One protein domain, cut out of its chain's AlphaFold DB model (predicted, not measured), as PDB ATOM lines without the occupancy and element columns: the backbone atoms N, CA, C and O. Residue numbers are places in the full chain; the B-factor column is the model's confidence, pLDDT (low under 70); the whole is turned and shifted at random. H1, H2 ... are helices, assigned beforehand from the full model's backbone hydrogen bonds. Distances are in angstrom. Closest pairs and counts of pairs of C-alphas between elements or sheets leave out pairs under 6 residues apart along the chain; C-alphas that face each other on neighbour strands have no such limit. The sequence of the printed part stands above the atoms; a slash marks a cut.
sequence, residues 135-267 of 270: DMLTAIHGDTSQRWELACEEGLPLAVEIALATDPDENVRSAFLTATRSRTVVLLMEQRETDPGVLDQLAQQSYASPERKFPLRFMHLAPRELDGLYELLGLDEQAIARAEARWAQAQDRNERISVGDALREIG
ATOM      1  N   ASP A 135    -195.658  59.017   9.007       75.25
ATOM      2  CA  ASP A 135    -196.931  59.109   8.293       75.25
ATOM      3  C   ASP A 135    -197.870  57.928   8.535       75.25
ATOM      4  O   ASP A 135    -199.081  58.077   8.442       75.25
ATOM      5  N   MET A 136    -197.355  56.754   8.896       77.06
ATOM      6  CA  MET A 136    -198.202  55.608   9.221       77.06
ATOM      7  C   MET A 136    -198.929  55.820  10.556       77.06
ATOM      8  O   MET A 136    -200.084  55.421  10.695       77.06
ATOM      9  N   LEU A 137    -198.305  56.497  11.529       71.44
ATOM     10  CA  LEU A 137    -199.009  56.893  12.754       71.44
ATOM     11  C   LEU A 137    -200.139  57.873  12.434       71.44
ATOM     12  O   LEU A 137    -201.241  57.719  12.957       71.44
ATOM     13  N   THR A 138    -199.897  58.824  11.531       76.38
ATOM     14  CA  THR A 138    -200.937  59.727  11.029       76.38
ATOM     15  C   THR A 138    -202.039  58.952  10.304       76.38
ATOM     16  O   THR A 138    -203.207  59.148  10.615       76.38
ATOM     17  N   ALA A 139    -201.702  58.009   9.423       77.81
ATOM     18  CA  ALA A 139    -202.675  57.213   8.677       77.81
ATOM     19  C   ALA A 139    -203.566  56.327   9.570       77.81
ATOM     20  O   ALA A 139    -204.708  56.062   9.215       77.81
ATOM     21  N   ILE A 140    -203.087  55.876  10.735       76.19
ATOM     22  CA  ILE A 140    -203.879  55.036  11.654       76.19
ATOM     23  C   ILE A 140    -204.607  55.873  12.717       76.19
ATOM     24  O   ILE A 140    -205.751  55.584  13.067       76.19
ATOM     25  N   HIS A 141    -203.929  56.871  13.289       76.38
ATOM     26  CA  HIS A 141    -204.369  57.571  14.503       76.38
ATOM     27  C   HIS A 141    -204.630  59.063  14.314       76.38
ATOM     28  O   HIS A 141    -205.207  59.680  15.213       76.38
ATOM     29  N   GLY A 142    -204.206  59.643  13.192       76.50
ATOM     30  CA  GLY A 142    -204.489  61.033  12.861       76.50
ATOM     31  C   GLY A 142    -205.990  61.270  12.752       76.50
ATOM     32  O   GLY A 142    -206.757  60.344  12.479       76.50
ATOM     33  N   ASP A 143    -206.428  62.502  12.980       79.50
ATOM     34  CA  ASP A 143    -207.812  62.877  12.694       79.50
ATOM     35  C   ASP A 143    -208.088  62.903  11.177       79.50
ATOM     36  O   ASP A 143    -207.174  62.794  10.358       79.50
ATOM     37  N   THR A 144    -209.360  63.029  10.781       79.69
ATOM     38  CA  THR A 144    -209.747  63.044   9.359       79.69
ATOM     39  C   THR A 144    -208.995  64.113   8.563       79.69
ATOM     40  O   THR A 144    -208.611  63.847   7.431       79.69
ATOM     41  N   SER A 145    -208.745  65.297   9.134       79.88
ATOM     42  CA  SER A 145    -208.038  66.377   8.433       79.88
ATOM     43  C   SER A 145    -206.583  66.000   8.180       79.88
ATOM     44  O   SER A 145    -206.085  66.167   7.074       79.88
ATOM     45  N   GLN A 146    -205.913  65.441   9.186       78.69
ATOM     46  CA  GLN A 146    -204.523  65.003   9.077       78.69
ATOM     47  C   GLN A 146    -204.364  63.844   8.089       78.69
ATOM     48  O   GLN A 146    -203.410  63.819   7.313       78.69
ATOM     49  N   ARG A 147    -205.299  62.885   8.095       85.69
ATOM     50  CA  ARG A 147    -205.294  61.770   7.136       85.69
ATOM     51  C   ARG A 147    -205.628  62.228   5.722       85.69
ATOM     52  O   ARG A 147    -205.030  61.727   4.780       85.69
ATOM     53  N   TRP A 148    -206.525  63.201   5.577       87.69
ATOM     54  CA  TRP A 148    -206.837  63.830   4.295       87.69
ATOM     55  C   TRP A 148    -205.624  64.565   3.718       87.69
ATOM     56  O   TRP A 148    -205.284  64.345   2.561       87.69
ATOM     57  N   GLU A 149    -204.929  65.372   4.529       80.38
ATOM     58  CA  GLU A 149    -203.695  66.056   4.112       80.38
ATOM     59  C   GLU A 149    -202.648  65.044   3.655       80.38
ATOM     60  O   GLU A 149    -202.089  65.175   2.570       80.38
ATOM     61  N   LEU A 150    -202.445  63.989   4.449       86.25
ATOM     62  CA  LEU A 150    -201.512  62.930   4.102       86.25
ATOM     63  C   LEU A 150    -201.920  62.191   2.820       86.25
ATOM     64  O   LEU A 150    -201.064  61.849   2.015       86.25
ATOM     65  N   ALA A 151    -203.214  61.964   2.595       87.62
ATOM     66  CA  ALA A 151    -203.718  61.334   1.381       87.62
ATOM     67  C   ALA A 151    -203.436  62.147   0.114       87.62
ATOM     68  O   ALA A 151    -203.334  61.559  -0.958       87.62
ATOM     69  N   CYS A 152    -203.263  63.463   0.211       83.06
ATOM     70  CA  CYS A 152    -202.877  64.295  -0.925       83.06
ATOM     71  C   CYS A 152    -201.381  64.214  -1.272       83.06
ATOM     72  O   CYS A 152    -200.997  64.661  -2.351       83.06
ATOM     73  N   GLU A 153    -200.544  63.647  -0.402       80.94
ATOM     74  CA  GLU A 153    -199.102  63.556  -0.632       80.94
ATOM     75  C   GLU A 153    -198.747  62.485  -1.680       80.94
ATOM     76  O   GLU A 153    -199.419  61.455  -1.836       80.94
ATOM     77  N   GLU A 154    -197.652  62.723  -2.400       77.00
ATOM     78  CA  GLU A 154    -197.068  61.793  -3.369       77.00
ATOM     79  C   GLU A 154    -195.847  61.071  -2.778       77.00
ATOM     80  O   GLU A 154    -195.224  61.533  -1.825       77.00
ATOM     81  N   GLY A 155    -195.481  59.917  -3.348       71.56
ATOM     82  CA  GLY A 155    -194.274  59.186  -2.932       71.56
ATOM     83  C   GLY A 155    -194.358  58.555  -1.539       71.56
ATOM     84  O   GLY A 155    -193.330  58.276  -0.922       71.56
ATOM     85  N   LEU A 156    -195.574  58.324  -1.039       75.06
ATOM     86  CA  LEU A 156    -195.797  57.674   0.245       75.06
ATOM     87  C   LEU A 156    -195.283  56.226   0.232       75.06
ATOM     88  O   LEU A 156    -195.393  55.529  -0.781       75.06
ATOM     89  N   PRO A 157    -194.777  55.713   1.368       75.56
ATOM     90  CA  PRO A 157    -194.484  54.294   1.493       75.56
ATOM     91  C   PRO A 157    -195.738  53.452   1.229       75.56
ATOM     92  O   PRO A 157    -196.818  53.778   1.721       75.56
ATOM     93  N   LEU A 158    -195.589  52.311   0.550       73.12
ATOM     94  CA  LEU A 158    -196.707  51.425   0.190       73.12
ATOM     95  C   LEU A 158    -197.619  51.068   1.381       73.12
ATOM     96  O   LEU A 158    -198.832  50.981   1.231       73.12
ATOM     97  N   ALA A 159    -197.056  50.877   2.579       73.56
ATOM     98  CA  ALA A 159    -197.842  50.590   3.781       73.56
ATOM     99  C   ALA A 159    -198.781  51.749   4.172       73.56
ATOM    100  O   ALA A 159    -199.911  51.506   4.593       73.56
ATOM    101  N   VAL A 160    -198.322  52.992   3.994       79.44
ATOM    102  CA  VAL A 160    -199.112  54.207   4.227       79.44
ATOM    103  C   VAL A 160    -200.177  54.345   3.142       79.44
ATOM    104  O   VAL A 160    -201.336  54.596   3.462       79.44
ATOM    105  N   GLU A 161    -199.827  54.087   1.877       84.19
ATOM    106  CA  GLU A 161    -200.802  54.074   0.781       84.19
ATOM    107  C   GLU A 161    -201.926  53.057   1.018       84.19
ATOM    108  O   GLU A 161    -203.095  53.389   0.864       84.19
ATOM    109  N   ILE A 162    -201.600  51.830   1.445       80.88
ATOM    110  CA  ILE A 162    -202.595  50.792   1.763       80.88
ATOM    111  C   ILE A 162    -203.516  51.242   2.905       80.88
ATOM    112  O   ILE A 162    -204.726  51.006   2.846       80.88
ATOM    113  N   ALA A 163    -202.960  51.877   3.941       83.69
ATOM    114  CA  ALA A 163    -203.743  52.381   5.064       83.69
ATOM    115  C   ALA A 163    -204.745  53.455   4.610       83.69
ATOM    116  O   ALA A 163    -205.928  53.344   4.913       83.69
ATOM    117  N   LEU A 164    -204.300  54.432   3.814       89.50
ATOM    118  CA  LEU A 164    -205.147  55.521   3.311       89.50
ATOM    119  C   LEU A 164    -206.165  55.042   2.269       89.50
ATOM    120  O   LEU A 164    -207.317  55.466   2.275       89.50
ATOM    121  N   ALA A 165    -205.785  54.093   1.417       87.38
ATOM    122  CA  ALA A 165    -206.673  53.466   0.440       87.38
ATOM    123  C   ALA A 165    -207.807  52.649   1.076       87.38
ATOM    124  O   ALA A 165    -208.817  52.373   0.431       87.38
ATOM    125  N   THR A 166    -207.640  52.243   2.335       85.56
ATOM    126  CA  THR A 166    -208.649  51.517   3.116       85.56
ATOM    127  C   THR A 166    -209.188  52.343   4.283       85.56
ATOM    128  O   THR A 166    -209.804  51.782   5.193       85.56
ATOM    129  N   ASP A 167    -208.992  53.669   4.251       92.31
ATOM    130  CA  ASP A 167    -209.491  54.576   5.284       92.31
ATOM    131  C   ASP A 167    -211.015  54.446   5.411       92.31
ATOM    132  O   ASP A 167    -211.707  54.366   4.394       92.31
ATOM    133  N   PRO A 168    -211.583  54.427   6.627       86.44
ATOM    134  CA  PRO A 168    -213.034  54.402   6.794       86.44
ATOM    135  C   PRO A 168    -213.740  55.632   6.197       86.44
ATOM    136  O   PRO A 168    -214.913  55.531   5.836       86.44
ATOM    137  N   ASP A 169    -213.060  56.775   6.076       88.19
ATOM    138  CA  ASP A 169    -213.621  58.016   5.543       88.19
ATOM    139  C   ASP A 169    -213.494  58.089   4.011       88.19
ATOM    140  O   ASP A 169    -212.398  58.086   3.447       88.19
ATOM    141  N   GLU A 170    -214.638  58.190   3.337       92.94
ATOM    142  CA  GLU A 170    -214.753  58.392   1.887       92.94
ATOM    143  C   GLU A 170    -213.922  59.578   1.391       92.94
ATOM    144  O   GLU A 170    -213.277  59.477   0.350       92.94
ATOM    145  N   ASN A 171    -213.899  60.689   2.131       91.69
ATOM    146  CA  ASN A 171    -213.205  61.895   1.690       91.69
ATOM    147  C   ASN A 171    -211.693  61.685   1.669       91.69
ATOM    148  O   ASN A 171    -211.014  62.237   0.808       91.69
ATOM    149  N   VAL A 172    -211.166  60.880   2.595       92.62
ATOM    150  CA  VAL A 172    -209.743  60.523   2.630       92.62
ATOM    151  C   VAL A 172    -209.414  59.594   1.467       92.62
ATOM    152  O   VAL A 172    -208.449  59.843   0.746       92.62
ATOM    153  N   ARG A 173    -210.246  58.573   1.212       93.62
ATOM    154  CA  ARG A 173    -210.060  57.674   0.058       93.62
ATOM    155  C   ARG A 173    -210.178  58.410  -1.279       93.62
ATOM    156  O   ARG A 173    -209.403  58.149  -2.194       93.62
ATOM    157  N   SER A 174    -211.097  59.366  -1.386       91.81
ATOM    158  CA  SER A 174    -211.239  60.225  -2.563       91.81
ATOM    159  C   SER A 174    -210.030  61.149  -2.738       91.81
ATOM    160  O   SER A 174    -209.472  61.226  -3.832       91.81
ATOM    161  N   ALA A 175    -209.561  61.790  -1.662       90.12
ATOM    162  CA  ALA A 175    -208.351  62.614  -1.685       90.12
ATOM    163  C   ALA A 175    -207.123  61.807  -2.108       90.12
ATOM    164  O   ALA A 175    -206.317  62.270  -2.916       90.12
ATOM    165  N   PHE A 176    -207.029  60.565  -1.634       91.00
ATOM    166  CA  PHE A 176    -205.976  59.644  -2.023       91.00
ATOM    167  C   PHE A 176    -205.952  59.432  -3.542       91.00
ATOM    168  O   PHE A 176    -204.888  59.491  -4.146       91.00
ATOM    169  N   LEU A 177    -207.095  59.314  -4.215       90.31
ATOM    170  CA  LEU A 177    -207.162  59.119  -5.670       90.31
ATOM    171  C   LEU A 177    -206.912  60.379  -6.516       90.31
ATOM    172  O   LEU A 177    -207.045  60.325  -7.737       90.31
ATOM    173  N   THR A 178    -206.532  61.511  -5.921       83.56
ATOM    174  CA  THR A 178    -206.225  62.733  -6.689       83.56
ATOM    175  C   THR A 178    -204.856  62.701  -7.379       83.56
ATOM    176  O   THR A 178    -204.658  63.408  -8.368       83.56
ATOM    177  N   ALA A 179    -203.934  61.856  -6.908       73.62
ATOM    178  CA  ALA A 179    -202.623  61.639  -7.519       73.62
ATOM    179  C   ALA A 179    -202.539  60.260  -8.195       73.62
ATOM    180  O   ALA A 179    -203.431  59.423  -8.049       73.62
ATOM    181  N   THR A 180    -201.461  60.020  -8.948       70.00
ATOM    182  CA  THR A 180    -201.205  58.704  -9.560       70.00
ATOM    183  C   THR A 180    -200.747  57.725  -8.488       70.00
ATOM    184  O   THR A 180    -199.768  57.992  -7.794       70.00
ATOM    185  N   ARG A 181    -201.441  56.591  -8.351       80.50
ATOM    186  CA  ARG A 181    -201.162  55.606  -7.294       80.50
ATOM    187  C   ARG A 181    -200.528  54.327  -7.794       80.50
ATOM    188  O   ARG A 181    -200.650  53.955  -8.962       80.50
ATOM    189  N   SER A 182    -199.844  53.649  -6.875       76.06
ATOM    190  CA  SER A 182    -199.203  52.375  -7.160       76.06
ATOM    191  C   SER A 182    -200.226  51.334  -7.619       76.06
ATOM    192  O   SER A 182    -201.340  51.227  -7.096       76.06
ATOM    193  N   ARG A 183    -199.825  50.517  -8.598       78.56
ATOM    194  CA  ARG A 183    -200.653  49.440  -9.159       78.56
ATOM    195  C   ARG A 183    -201.252  48.536  -8.080       78.56
ATOM    196  O   ARG A 183    -202.434  48.209  -8.140       78.56
ATOM    197  N   THR A 184    -200.453  48.146  -7.085       76.06
ATOM    198  CA  THR A 184    -200.888  47.266  -5.989       76.06
ATOM    199  C   THR A 184    -202.055  47.865  -5.206       76.06
ATOM    200  O   THR A 184    -202.990  47.147  -4.855       76.06
ATOM    201  N   VAL A 185    -202.025  49.172  -4.947       82.06
ATOM    202  CA  VAL A 185    -203.057  49.847  -4.156       82.06
ATOM    203  C   VAL A 185    -204.324  50.060  -4.972       82.06
ATOM    204  O   VAL A 185    -205.412  49.803  -4.466       82.06
ATOM    205  N   VAL A 186    -204.198  50.430  -6.249       83.81
ATOM    206  CA  VAL A 186    -205.353  50.547  -7.153       83.81
ATOM    207  C   VAL A 186    -206.109  49.216  -7.240       83.81
ATOM    208  O   VAL A 186    -207.320  49.186  -7.033       83.81
ATOM    209  N   LEU A 187    -205.398  48.097  -7.426       80.31
ATOM    210  CA  LEU A 187    -206.005  46.760  -7.450       80.31
ATOM    211  C   LEU A 187    -206.658  46.376  -6.113       80.31
ATOM    212  O   LEU A 187    -207.721  45.753  -6.101       80.31
ATOM    213  N   LEU A 188    -206.047  46.745  -4.982       83.06
ATOM    214  CA  LEU A 188    -206.635  46.526  -3.658       83.06
ATOM    215  C   LEU A 188    -207.951  47.298  -3.499       83.06
ATOM    216  O   LEU A 188    -208.931  46.737  -3.004       83.06
ATOM    217  N   MET A 189    -207.974  48.569  -3.912       88.12
ATOM    218  CA  MET A 189    -209.172  49.405  -3.859       88.12
ATOM    219  C   MET A 189    -210.269  48.848  -4.761       88.12
ATOM    220  O   MET A 189    -211.409  48.765  -4.323       88.12
ATOM    221  N   GLU A 190    -209.951  48.373  -5.968       84.44
ATOM    222  CA  GLU A 190    -210.957  47.787  -6.865       84.44
ATOM    223  C   GLU A 190    -211.669  46.573  -6.260       84.44
ATOM    224  O   GLU A 190    -212.858  46.373  -6.504       84.44
ATOM    225  N   GLN A 191    -210.961  45.775  -5.456       83.88
ATOM    226  CA  GLN A 191    -211.523  44.588  -4.809       83.88
ATOM    227  C   GLN A 191    -212.385  44.903  -3.583       83.88
ATOM    228  O   GLN A 191    -213.211  44.077  -3.195       83.88
ATOM    229  N   ARG A 192    -212.143  46.040  -2.921       83.88
ATOM    230  CA  ARG A 192    -212.710  46.341  -1.597       83.88
ATOM    231  C   ARG A 192    -213.677  47.509  -1.584       83.88
ATOM    232  O   ARG A 192    -214.548  47.542  -0.721       83.88
ATOM    233  N   GLU A 193    -213.494  48.468  -2.477       89.69
ATOM    234  CA  GLU A 193    -214.311  49.666  -2.515       89.69
ATOM    235  C   GLU A 193    -215.734  49.332  -2.972       89.69
ATOM    236  O   GLU A 193    -215.962  48.521  -3.871       89.69
ATOM    237  N   THR A 194    -216.698  49.987  -2.339       89.06
ATOM    238  CA  THR A 194    -218.124  49.851  -2.644       89.06
ATOM    239  C   THR A 194    -218.794  51.193  -2.905       89.06
ATOM    240  O   THR A 194    -219.910  51.212  -3.424       89.06
ATOM    241  N   ASP A 195    -218.143  52.305  -2.551       91.56
ATOM    242  CA  ASP A 195    -218.671  53.642  -2.777       91.56
ATOM    243  C   ASP A 195    -218.617  54.024  -4.268       91.56
ATOM    244  O   ASP A 195    -217.529  54.103  -4.840       91.56
ATOM    245  N   PRO A 196    -219.758  54.302  -4.923       88.88
ATOM    246  CA  PRO A 196    -219.791  54.578  -6.356       88.88
ATOM    247  C   PRO A 196    -218.979  55.819  -6.762       88.88
ATOM    248  O   PRO A 196    -218.387  55.815  -7.839       88.88
ATOM    249  N   GLY A 197    -218.901  56.850  -5.915       90.12
ATOM    250  CA  GLY A 197    -218.136  58.063  -6.211       90.12
ATOM    251  C   GLY A 197    -216.632  57.800  -6.232       90.12
ATOM    252  O   GLY A 197    -215.937  58.218  -7.160       90.12
ATOM    253  N   VAL A 198    -216.131  57.040  -5.256       91.25
ATOM    254  CA  VAL A 198    -214.729  56.595  -5.230       91.25
ATOM    255  C   VAL A 198    -214.454  55.622  -6.378       91.25
ATOM    256  O   VAL A 198    -213.408  55.705  -7.021       91.25
ATOM    257  N   LEU A 199    -215.398  54.731  -6.700       90.62
ATOM    258  CA  LEU A 199    -215.249  53.780  -7.802       90.62
ATOM    259  C   LEU A 199    -215.096  54.472  -9.173       90.62
ATOM    260  O   LEU A 199    -214.315  53.980 -10.001       90.62
ATOM    261  N   ASP A 200    -215.795  55.589  -9.394       89.56
ATOM    262  CA  ASP A 200    -215.705  56.420 -10.606       89.56
ATOM    263  C   ASP A 200    -214.367  57.173 -10.703       89.56
ATOM    264  O   ASP A 200    -213.802  57.318 -11.791       89.56
ATOM    265  N   GLN A 201    -213.831  57.635  -9.569       90.44
ATOM    266  CA  GLN A 201    -212.497  58.243  -9.508       90.44
ATOM    267  C   GLN A 201    -211.404  57.199  -9.745       90.44
ATOM    268  O   GLN A 201    -210.454  57.441 -10.487       90.44
ATOM    269  N   LEU A 202    -211.567  56.002  -9.178       90.69
ATOM    270  CA  LEU A 202    -210.623  54.897  -9.327       90.69
ATOM    271  C   LEU A 202    -210.458  54.493 -10.794       90.69
ATOM    272  O   LEU A 202    -209.346  54.218 -11.220       90.69
ATOM    273  N   ALA A 203    -211.531  54.542 -11.588       89.00
ATOM    274  CA  ALA A 203    -211.491  54.249 -13.023       89.00
ATOM    275  C   ALA A 203    -210.520  55.163 -13.808       89.00
ATOM    276  O   ALA A 203    -209.994  54.774 -14.854       89.00
ATOM    277  N   GLN A 204    -210.264  56.371 -13.298       86.44
ATOM    278  CA  GLN A 204    -209.388  57.361 -13.925       86.44
ATOM    279  C   GLN A 204    -207.905  57.125 -13.586       86.44
ATOM    280  O   GLN A 204    -207.033  57.630 -14.285       86.44
ATOM    281  N   GLN A 205    -207.584  56.289 -12.592       87.81
ATOM    282  CA  GLN A 205    -206.198  55.960 -12.236       87.81
ATOM    283  C   GLN A 205    -205.482  55.186 -13.344       87.81
ATOM    284  O   GLN A 205    -206.082  54.320 -13.976       87.81
ATOM    285  N   SER A 206    -204.184  55.434 -13.558       82.25
ATOM    286  CA  SER A 206    -203.390  54.791 -14.625       82.25
ATOM    287  C   SER A 206    -203.468  53.264 -14.618       82.25
ATOM    288  O   SER A 206    -203.643  52.660 -15.671       82.25
ATOM    289  N   TYR A 207    -203.417  52.649 -13.436       82.56
ATOM    290  CA  TYR A 207    -203.428  51.192 -13.272       82.56
ATOM    291  C   TYR A 207    -204.806  50.600 -12.948       82.56
ATOM    292  O   TYR A 207    -204.878  49.477 -12.448       82.56
ATOM    293  N   ALA A 208    -205.894  51.337 -13.195       88.31
ATOM    294  CA  ALA A 208    -207.233  50.766 -13.072       88.31
ATOM    295  C   ALA A 208    -207.432  49.646 -14.102       88.31
ATOM    296  O   ALA A 208    -206.909  49.722 -15.221       88.31
ATOM    297  N   SER A 209    -208.182  48.613 -13.728       88.94
ATOM    298  CA  SER A 209    -208.394  47.439 -14.569       88.94
ATOM    299  C   SER A 209    -209.034  47.804 -15.915       88.94
ATOM    300  O   SER A 209    -209.817  48.762 -16.008       88.94
ATOM    301  N   PRO A 210    -208.742  47.035 -16.982       89.62
ATOM    302  CA  PRO A 210    -209.363  47.245 -18.285       89.62
ATOM    303  C   PRO A 210    -210.892  47.281 -18.214       89.62
ATOM    304  O   PRO A 210    -211.511  48.176 -18.784       89.62
ATOM    305  N   GLU A 211    -211.508  46.386 -17.442       89.75
ATOM    306  CA  GLU A 211    -212.959  46.308 -17.244       89.75
ATOM    307  C   GLU A 211    -213.537  47.612 -16.689       89.75
ATOM    308  O   GLU A 211    -214.647  48.012 -17.049       89.75
ATOM    309  N   ARG A 212    -212.769  48.295 -15.836       90.00
ATOM    310  CA  ARG A 212    -213.143  49.567 -15.225       90.00
ATOM    311  C   ARG A 212    -212.946  50.749 -16.168       90.00
ATOM    312  O   ARG A 212    -213.755  51.676 -16.162       90.00
ATOM    313  N   LYS A 213    -211.898  50.711 -16.995       91.31
ATOM    314  CA  LYS A 213    -211.579  51.764 -17.970       91.31
ATOM    315  C   LYS A 213    -212.409  51.685 -19.247       91.31
ATOM    316  O   LYS A 213    -212.711  52.724 -19.828       91.31
ATOM    317  N   PHE A 214    -212.804  50.495 -19.702       93.69
ATOM    318  CA  PHE A 214    -213.502  50.316 -20.980       93.69
ATOM    319  C   PHE A 214    -214.761  51.173 -21.161       93.69
ATOM    320  O   PHE A 214    -214.925  51.697 -22.264       93.69
ATOM    321  N   PRO A 215    -215.618  51.378 -20.143       93.31
ATOM    322  CA  PRO A 215    -216.797  52.234 -20.269       93.31
ATOM    323  C   PRO A 215    -216.488  53.739 -20.345       93.31
ATOM    324  O   PRO A 215    -217.370  54.518 -20.715       93.31
ATOM    325  N   LEU A 216    -215.271  54.171 -19.989       92.31
ATOM    326  CA  LEU A 216    -214.900  55.586 -19.963       92.31
ATOM    327  C   LEU A 216    -214.856  56.182 -21.370       92.31
ATOM    328  O   LEU A 216    -214.695  55.487 -22.372       92.31
ATOM    329  N   ARG A 217    -214.994  57.508 -21.451       93.31
ATOM    330  CA  ARG A 217    -214.903  58.242 -22.717       93.31
ATOM    331  C   ARG A 217    -213.450  58.335 -23.149       93.31
ATOM    332  O   ARG A 217    -212.658  58.979 -22.469       93.31
ATOM    333  N   PHE A 218    -213.136  57.755 -24.305       91.12
ATOM    334  CA  PHE A 218    -211.752  57.626 -24.757       91.12
ATOM    335  C   PHE A 218    -211.047  58.983 -24.873       91.12
ATOM    336  O   PHE A 218    -209.934  59.143 -24.391       91.12
ATOM    337  N   MET A 219    -211.743  59.992 -25.408       90.69
ATOM    338  CA  MET A 219    -211.214  61.350 -25.587       90.69
ATOM    339  C   MET A 219    -210.905  62.114 -24.284       90.69
ATOM    340  O   MET A 219    -210.175  63.101 -24.330       90.69
ATOM    341  N   HIS A 220    -211.476  61.715 -23.141       89.19
ATOM    342  CA  HIS A 220    -211.325  62.448 -21.875       89.19
ATOM    343  C   HIS A 220    -210.160  61.955 -21.017       89.19
ATOM    344  O   HIS A 220    -209.849  62.597 -20.020       89.19
ATOM    345  N   LEU A 221    -209.545  60.829 -21.381       86.69
ATOM    346  CA  LEU A 221    -208.425  60.287 -20.625       86.69
ATOM    347  C   LEU A 221    -207.137  61.021 -20.973       86.69
ATOM    348  O   LEU A 221    -206.886  61.315 -22.145       86.69
ATOM    349  N   ALA A 222    -206.320  61.294 -19.961       85.75
ATOM    350  CA  ALA A 222    -204.973  61.806 -20.168       85.75
ATOM    351  C   ALA A 222    -204.055  60.688 -20.707       85.75
ATOM    352  O   ALA A 222    -204.254  59.528 -20.347       85.75
ATOM    353  N   PRO A 223    -203.005  61.003 -21.494       81.06
ATOM    354  CA  PRO A 223    -202.074  59.993 -22.016       81.06
ATOM    355  C   PRO A 223    -201.536  59.045 -20.933       81.06
ATOM    356  O   PRO A 223    -201.676  57.832 -21.036       81.06
ATOM    357  N   ARG A 224    -201.090  59.605 -19.801       78.81
ATOM    358  CA  ARG A 224    -200.601  58.847 -18.634       78.81
ATOM    359  C   ARG A 224    -201.606  57.847 -18.045       78.81
ATOM    360  O   ARG A 224    -201.220  56.914 -17.345       78.81
ATOM    361  N   GLU A 225    -202.905  58.070 -18.245       82.31
ATOM    362  CA  GLU A 225    -203.970  57.182 -17.759       82.31
ATOM    363  C   GLU A 225    -204.190  55.988 -18.693       82.31
ATOM    364  O   GLU A 225    -204.810  55.000 -18.287       82.31
ATOM    365  N   LEU A 226    -203.714  56.096 -19.935       84.56
ATOM    366  CA  LEU A 226    -203.739  55.053 -20.951       84.56
ATOM    367  C   LEU A 226    -202.460  54.212 -20.929       84.56
ATOM    368  O   LEU A 226    -202.558  53.010 -21.147       84.56
ATOM    369  N   ASP A 227    -201.312  54.791 -20.569       86.31
ATOM    370  CA  ASP A 227    -200.033  54.069 -20.469       86.31
ATOM    371  C   ASP A 227    -200.145  52.820 -19.581       86.31
ATOM    372  O   ASP A 227    -199.829  51.707 -20.002       86.31
ATOM    373  N   GLY A 228    -200.699  52.981 -18.373       83.31
ATOM    374  CA  GLY A 228    -200.911  51.859 -17.456       83.31
ATOM    375  C   GLY A 228    -201.921  50.833 -17.983       83.31
ATOM    376  O   GLY A 228    -201.762  49.636 -17.752       83.31
ATOM    377  N   LEU A 229    -202.929  51.261 -18.752       86.62
ATOM    378  CA  LEU A 229    -203.865  50.347 -19.414       86.62
ATOM    379  C   LEU A 229    -203.167  49.529 -20.508       86.62
ATOM    380  O   LEU A 229    -203.406  48.328 -20.618       86.62
ATOM    381  N   TYR A 230    -202.314  50.160 -21.315       89.62
ATOM    382  CA  TYR A 230    -201.571  49.489 -22.381       89.62
ATOM    383  C   TYR A 230    -200.585  48.467 -21.820       89.62
ATOM    384  O   TYR A 230    -200.507  47.351 -22.339       89.62
ATOM    385  N   GLU A 231    -199.916  48.810 -20.719       88.06
ATOM    386  CA  GLU A 231    -199.068  47.879 -19.976       88.06
ATOM    387  C   GLU A 231    -199.881  46.683 -19.451       88.06
ATOM    388  O   GLU A 231    -199.491  45.532 -19.647       88.06
ATOM    389  N   LEU A 232    -201.046  46.931 -18.837       85.06
ATOM    390  CA  LEU A 232    -201.923  45.872 -18.320       85.06
ATOM    391  C   LEU A 232    -202.454  44.941 -19.417       85.06
ATOM    392  O   LEU A 232    -202.618  43.746 -19.175       85.06
ATOM    393  N   LEU A 233    -202.718  45.475 -20.609       87.19
ATOM    394  CA  LEU A 233    -203.146  44.707 -21.779       87.19
ATOM    395  C   LEU A 233    -201.984  43.997 -22.492       87.19
ATOM    396  O   LEU A 233    -202.236  43.172 -23.370       87.19
ATOM    397  N   GLY A 234    -200.731  44.296 -22.132       90.88
ATOM    398  CA  GLY A 234    -199.546  43.722 -22.766       90.88
ATOM    399  C   GLY A 234    -199.417  44.106 -24.239       90.88
ATOM    400  O   GLY A 234    -199.054  43.264 -25.061       90.88
ATOM    401  N   LEU A 235    -199.773  45.347 -24.587       90.75
ATOM    402  CA  LEU A 235    -199.719  45.821 -25.968       90.75
ATOM    403  C   LEU A 235    -198.274  46.002 -26.439       90.75
ATOM    404  O   LEU A 235    -197.432  46.520 -25.711       90.75
ATOM    405  N   ASP A 236    -198.002  45.614 -27.685       93.75
ATOM    406  CA  ASP A 236    -196.739  45.933 -28.350       93.75
ATOM    407  C   ASP A 236    -196.706  47.391 -28.851       93.75
ATOM    408  O   ASP A 236    -197.734  48.067 -28.937       93.75
ATOM    409  N   GLU A 237    -195.520  47.881 -29.220       93.50
ATOM    410  CA  GLU A 237    -195.323  49.261 -29.694       93.50
ATOM    411  C   GLU A 237    -196.215  49.618 -30.895       93.50
ATOM    412  O   GLU A 237    -196.694  50.746 -31.015       93.50
ATOM    413  N   GLN A 238    -196.487  48.659 -31.788       95.12
ATOM    414  CA  GLN A 238    -197.324  48.895 -32.963       95.12
ATOM    415  C   GLN A 238    -198.809  49.016 -32.586       95.12
ATOM    416  O   GLN A 238    -199.553  49.796 -33.189       95.12
ATOM    417  N   ALA A 239    -199.274  48.235 -31.613       94.38
ATOM    418  CA  ALA A 239    -200.605  48.332 -31.035       94.38
ATOM    419  C   ALA A 239    -200.773  49.633 -30.238       94.38
ATOM    420  O   ALA A 239    -201.791  50.304 -30.417       94.38
ATOM    421  N   ILE A 240    -199.764  50.025 -29.452       94.62
ATOM    422  CA  ILE A 240    -199.735  51.301 -28.721       94.62
ATOM    423  C   ILE A 240    -199.835  52.471 -29.701       94.62
ATOM    424  O   ILE A 240    -200.760  53.270 -29.591       94.62
ATOM    425  N   ALA A 241    -198.999  52.514 -30.744       94.69
ATOM    426  CA  ALA A 241    -199.037  53.589 -31.738       94.69
ATOM    427  C   ALA A 241    -200.408  53.712 -32.436       94.69
ATOM    428  O   ALA A 241    -200.888  54.814 -32.711       94.69
ATOM    429  N   ARG A 242    -201.082  52.583 -32.710       95.88
ATOM    430  CA  ARG A 242    -202.457  52.592 -33.242       95.88
ATOM    431  C   ARG A 242    -203.464  53.133 -32.226       95.88
ATOM    432  O   ARG A 242    -204.361  53.881 -32.615       95.88
ATOM    433  N   ALA A 243    -203.334  52.753 -30.956       94.62
ATOM    434  CA  ALA A 243    -204.207  53.214 -29.882       94.62
ATOM    435  C   ALA A 243    -204.052  54.720 -29.624       94.62
ATOM    436  O   ALA A 243    -205.058  55.426 -29.562       94.62
ATOM    437  N   GLU A 244    -202.820  55.227 -29.584       94.75
ATOM    438  CA  GLU A 244    -202.512  56.655 -29.447       94.75
ATOM    439  C   GLU A 244    -203.051  57.473 -30.627       94.75
ATOM    440  O   GLU A 244    -203.709  58.495 -30.431       94.75
ATOM    441  N   ALA A 245    -202.858  56.998 -31.863       95.12
ATOM    442  CA  ALA A 245    -203.409  57.657 -33.046       95.12
ATOM    443  C   ALA A 245    -204.947  57.704 -33.009       95.12
ATOM    444  O   ALA A 245    -205.559  58.726 -33.337       95.12
ATOM    445  N   ARG A 246    -205.589  56.612 -32.572       96.00
ATOM    446  CA  ARG A 246    -207.048  56.541 -32.414       96.00
ATOM    447  C   ARG A 246    -207.551  57.481 -31.320       96.00
ATOM    448  O   ARG A 246    -208.640  58.044 -31.475       96.00
ATOM    449  N   TRP A 247    -206.785  57.639 -30.240       95.12
ATOM    450  CA  TRP A 247    -207.081  58.558 -29.143       95.12
ATOM    451  C   TRP A 247    -206.990  60.013 -29.601       95.12
ATOM    452  O   TRP A 247    -207.962  60.753 -29.443       95.12
ATOM    453  N   ALA A 248    -205.899  60.396 -30.271       93.81
ATOM    454  CA  ALA A 248    -205.723  61.739 -30.824       93.81
ATOM    455  C   ALA A 248    -206.866  62.104 -31.787       93.81
ATOM    456  O   ALA A 248    -207.479  63.163 -31.667       93.81
ATOM    457  N   GLN A 249    -207.256  61.175 -32.669       95.38
ATOM    458  CA  GLN A 249    -208.418  61.360 -33.539       95.38
ATOM    459  C   GLN A 249    -209.719  61.576 -32.744       95.38
ATOM    460  O   GLN A 249    -210.537  62.418 -33.124       95.38
ATOM    461  N   ALA A 250    -209.940  60.807 -31.671       94.25
ATOM    462  CA  ALA A 250    -211.133  60.947 -30.838       94.25
ATOM    463  C   ALA A 250    -211.201  62.332 -30.180       94.25
ATOM    464  O   ALA A 250    -212.287  62.907 -30.095       94.25
ATOM    465  N   GLN A 251    -210.055  62.870 -29.751       93.56
ATOM    466  CA  GLN A 251    -209.954  64.221 -29.202       93.56
ATOM    467  C   GLN A 251    -210.234  65.289 -30.260       93.56
ATOM    468  O   GLN A 251    -211.123  66.116 -30.058       93.56
ATOM    469  N   ASP A 252    -209.561  65.218 -31.410       95.81
ATOM    470  CA  ASP A 252    -209.711  66.183 -32.509       95.81
ATOM    471  C   ASP A 252    -211.160  66.306 -32.991       95.81
ATOM    472  O   ASP A 252    -211.631  67.380 -33.370       95.81
ATOM    473  N   ARG A 253    -211.886  65.186 -32.986       94.94
ATOM    474  CA  ARG A 253    -213.266  65.096 -33.475       94.94
ATOM    475  C   ARG A 253    -214.315  65.148 -32.370       94.94
ATOM    476  O   ARG A 253    -215.507  65.090 -32.683       94.94
ATOM    477  N   ASN A 254    -213.901  65.264 -31.108       92.38
ATOM    478  CA  ASN A 254    -214.787  65.248 -29.945       92.38
ATOM    479  C   ASN A 254    -215.746  64.033 -29.967       92.38
ATOM    480  O   ASN A 254    -216.967  64.154 -29.799       92.38
ATOM    481  N   GLU A 255    -215.194  62.855 -30.271       95.00
ATOM    482  CA  GLU A 255    -215.955  61.624 -30.480       95.00
ATOM    483  C   GLU A 255    -216.475  61.049 -29.159       95.00
ATOM    484  O   GLU A 255    -215.747  60.824 -28.194       95.00
ATOM    485  N   ARG A 256    -217.760  60.690 -29.142       93.38
ATOM    486  CA  ARG A 256    -218.397  60.014 -28.006       93.38
ATOM    487  C   ARG A 256    -218.213  58.497 -28.083       93.38
ATOM    488  O   ARG A 256    -219.201  57.765 -28.041       93.38
ATOM    489  N   ILE A 257    -216.967  58.035 -28.156       95.81
ATOM    490  CA  ILE A 257    -216.616  56.607 -28.142       95.81
ATOM    491  C   ILE A 257    -216.075  56.177 -26.771       95.81
ATOM    492  O   ILE A 257    -215.478  56.981 -26.047       95.81
ATOM    493  N   SER A 258    -216.350  54.931 -26.382       96.12
ATOM    494  CA  SER A 258    -215.777  54.336 -25.173       96.12
ATOM    495  C   SER A 258    -214.343  53.855 -25.429       96.12
ATOM    496  O   SER A 258    -213.973  53.604 -26.577       96.12
ATOM    497  N   VAL A 259    -213.526  53.719 -24.382       94.62
ATOM    498  CA  VAL A 259    -212.166  53.162 -24.507       94.62
ATOM    499  C   VAL A 259    -212.221  51.764 -25.124       94.62
ATOM    500  O   VAL A 259    -211.498  51.475 -26.074       94.62
ATOM    501  N   GLY A 260    -213.109  50.903 -24.617       95.75
ATOM    502  CA  GLY A 260    -213.216  49.522 -25.085       95.75
ATOM    503  C   GLY A 260    -213.613  49.434 -26.557       95.75
ATOM    504  O   GLY A 260    -213.007  48.682 -27.315       95.75
ATOM    505  N   ASP A 261    -214.590  50.235 -26.990       97.62
ATOM    506  CA  ASP A 261    -215.025  50.234 -28.392       97.62
ATOM    507  C   ASP A 261    -213.930  50.778 -29.313       97.62
ATOM    508  O   ASP A 261    -213.660  50.179 -30.351       97.62
ATOM    509  N   ALA A 262    -213.238  51.847 -28.906       96.31
ATOM    510  CA  ALA A 262    -212.145  52.420 -29.686       96.31
ATOM    511  C   ALA A 262    -210.990  51.429 -29.885       96.31
ATOM    512  O   ALA A 262    -210.454  51.339 -30.988       96.31
ATOM    513  N   LEU A 263    -210.633  50.661 -28.849       96.06
ATOM    514  CA  LEU A 263    -209.581  49.644 -28.938       96.06
ATOM    515  C   LEU A 263    -210.013  48.419 -29.766       96.06
ATOM    516  O   LEU A 263    -209.182  47.849 -30.477       96.06
ATOM    517  N   ARG A 264    -211.298  48.034 -29.737       96.50
ATOM    518  CA  ARG A 264    -211.839  46.982 -30.623       96.50
ATOM    519  C   ARG A 264    -211.866  47.417 -32.085       96.50
ATOM    520  O   ARG A 264    -211.505  46.625 -32.950       96.50
ATOM    521  N   GLU A 265    -212.231  48.669 -32.375       96.69
ATOM    522  CA  GLU A 265    -212.258  49.217 -33.744       96.69
ATOM    523  C   GLU A 265    -210.907  49.082 -34.457       96.69
ATOM    524  O   GLU A 265    -210.854  48.786 -35.650       96.69
ATOM    525  N   ILE A 266    -209.811  49.277 -33.722       95.12
ATOM    526  CA  ILE A 266    -208.445  49.174 -34.252       95.12
ATOM    527  C   ILE A 266    -207.834  47.772 -34.103       95.12
ATOM    528  O   ILE A 266    -206.670  47.573 -34.465       95.12
ATOM    529  N   GLY A 267    -208.602  46.804 -33.590       92.25
ATOM    530  CA  GLY A 267    -208.189  45.411 -33.422       92.25
ATOM    531  C   GLY A 267    -207.070  45.212 -32.398       92.25
ATOM    532  O   GLY A 267    -206.220  44.346 -32.595       92.25
TER     533      GLY A 267
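This is residues 135 to 267 of the 270 residues of an uncharacterized protein of Curtobacterium sp. 8I-2 (UniProt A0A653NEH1). Three helical hairpins, H1 with H2, H3 with H4 and H5 with H6, stack one after another as a short solenoid, H1, H3 and H5 making one row and H2, H4 and H6 a second row. Beyond H6 the length is carried on by a looser group of H7, H8, H9 and H10, with the longest helix, H9, at the far end and H10 packed on it. You have 133 printed residues with ten named helices, H1 to H10 in chain order, and no named strand; the class is all helix. The whole is compact, with a radius of gyration of the C-alphas of 16.3 A, yet elongated, spanning 50 by 26 by 23 A.

Start with H1, residues 135 to 141, and H2, residues 144 to 151, a hairpin whose closest C-alphas, of Ala 139 and Arg 147, are 5.5 A apart. Next come H3, residues 158 to 165, and H4, residues 170 to 176, a hairpin closest at the C-alphas of Ala 165 and Arg 173, 5.4 A. H3 touches H1 at Met 136 and Val 160, their closest C-alphas, 5.3 A apart, running the same way at a steep tilt of 40 degrees. H4 touches H2, closest at the C-alphas of Ala 151 and Phe 176, 4.4 A, the same way at a shallow tilt of 28 degrees. The third hairpin is H5, residues 183 to 192, and H6, residues 196 to 202, closest at the C-alphas of Val 186 and Leu 202, 7.2 A. H6 touches H4, closest at the C-alphas of Ser 174 and Val 198, 5.7 A, at a shallow tilt of 7 degrees. Further on, H7, residues 210 to 213, touches H8, residues 223 to 233, closest at the C-alphas of Pro 210 and Leu 229, 6.4 A. H9, residues 237 to 252, is close to H8 but not clearly touching. With residues 243 to 247 alone H9 touches H10, residues 259 to 265, closest at the C-alphas of Ala 243 and Leu 263, 6.5 A. Every O i to N i+4 pair is within hydrogen-bond range in H1 to H6, H9 and H10; in H8 5 of 7 are, and H7 is too short for one.

Find C-alpha 135 at (-196.931, 59.109, 8.293), where H1 begins. H5 measures 14.6 A from first to last C-alpha, H8 15.3 A and H9 22.4 A. H9 runs from C-alpha 237 at (-195.323, 49.261, -29.694) to C-alpha 252 at (-209.711, 66.183, -32.509).

The C-alphas farthest apart, of His 141 and Ile 266, are 49.6 A apart. The printed part has no cut, no link is long, and no printed residue is under 70 in pLDDT.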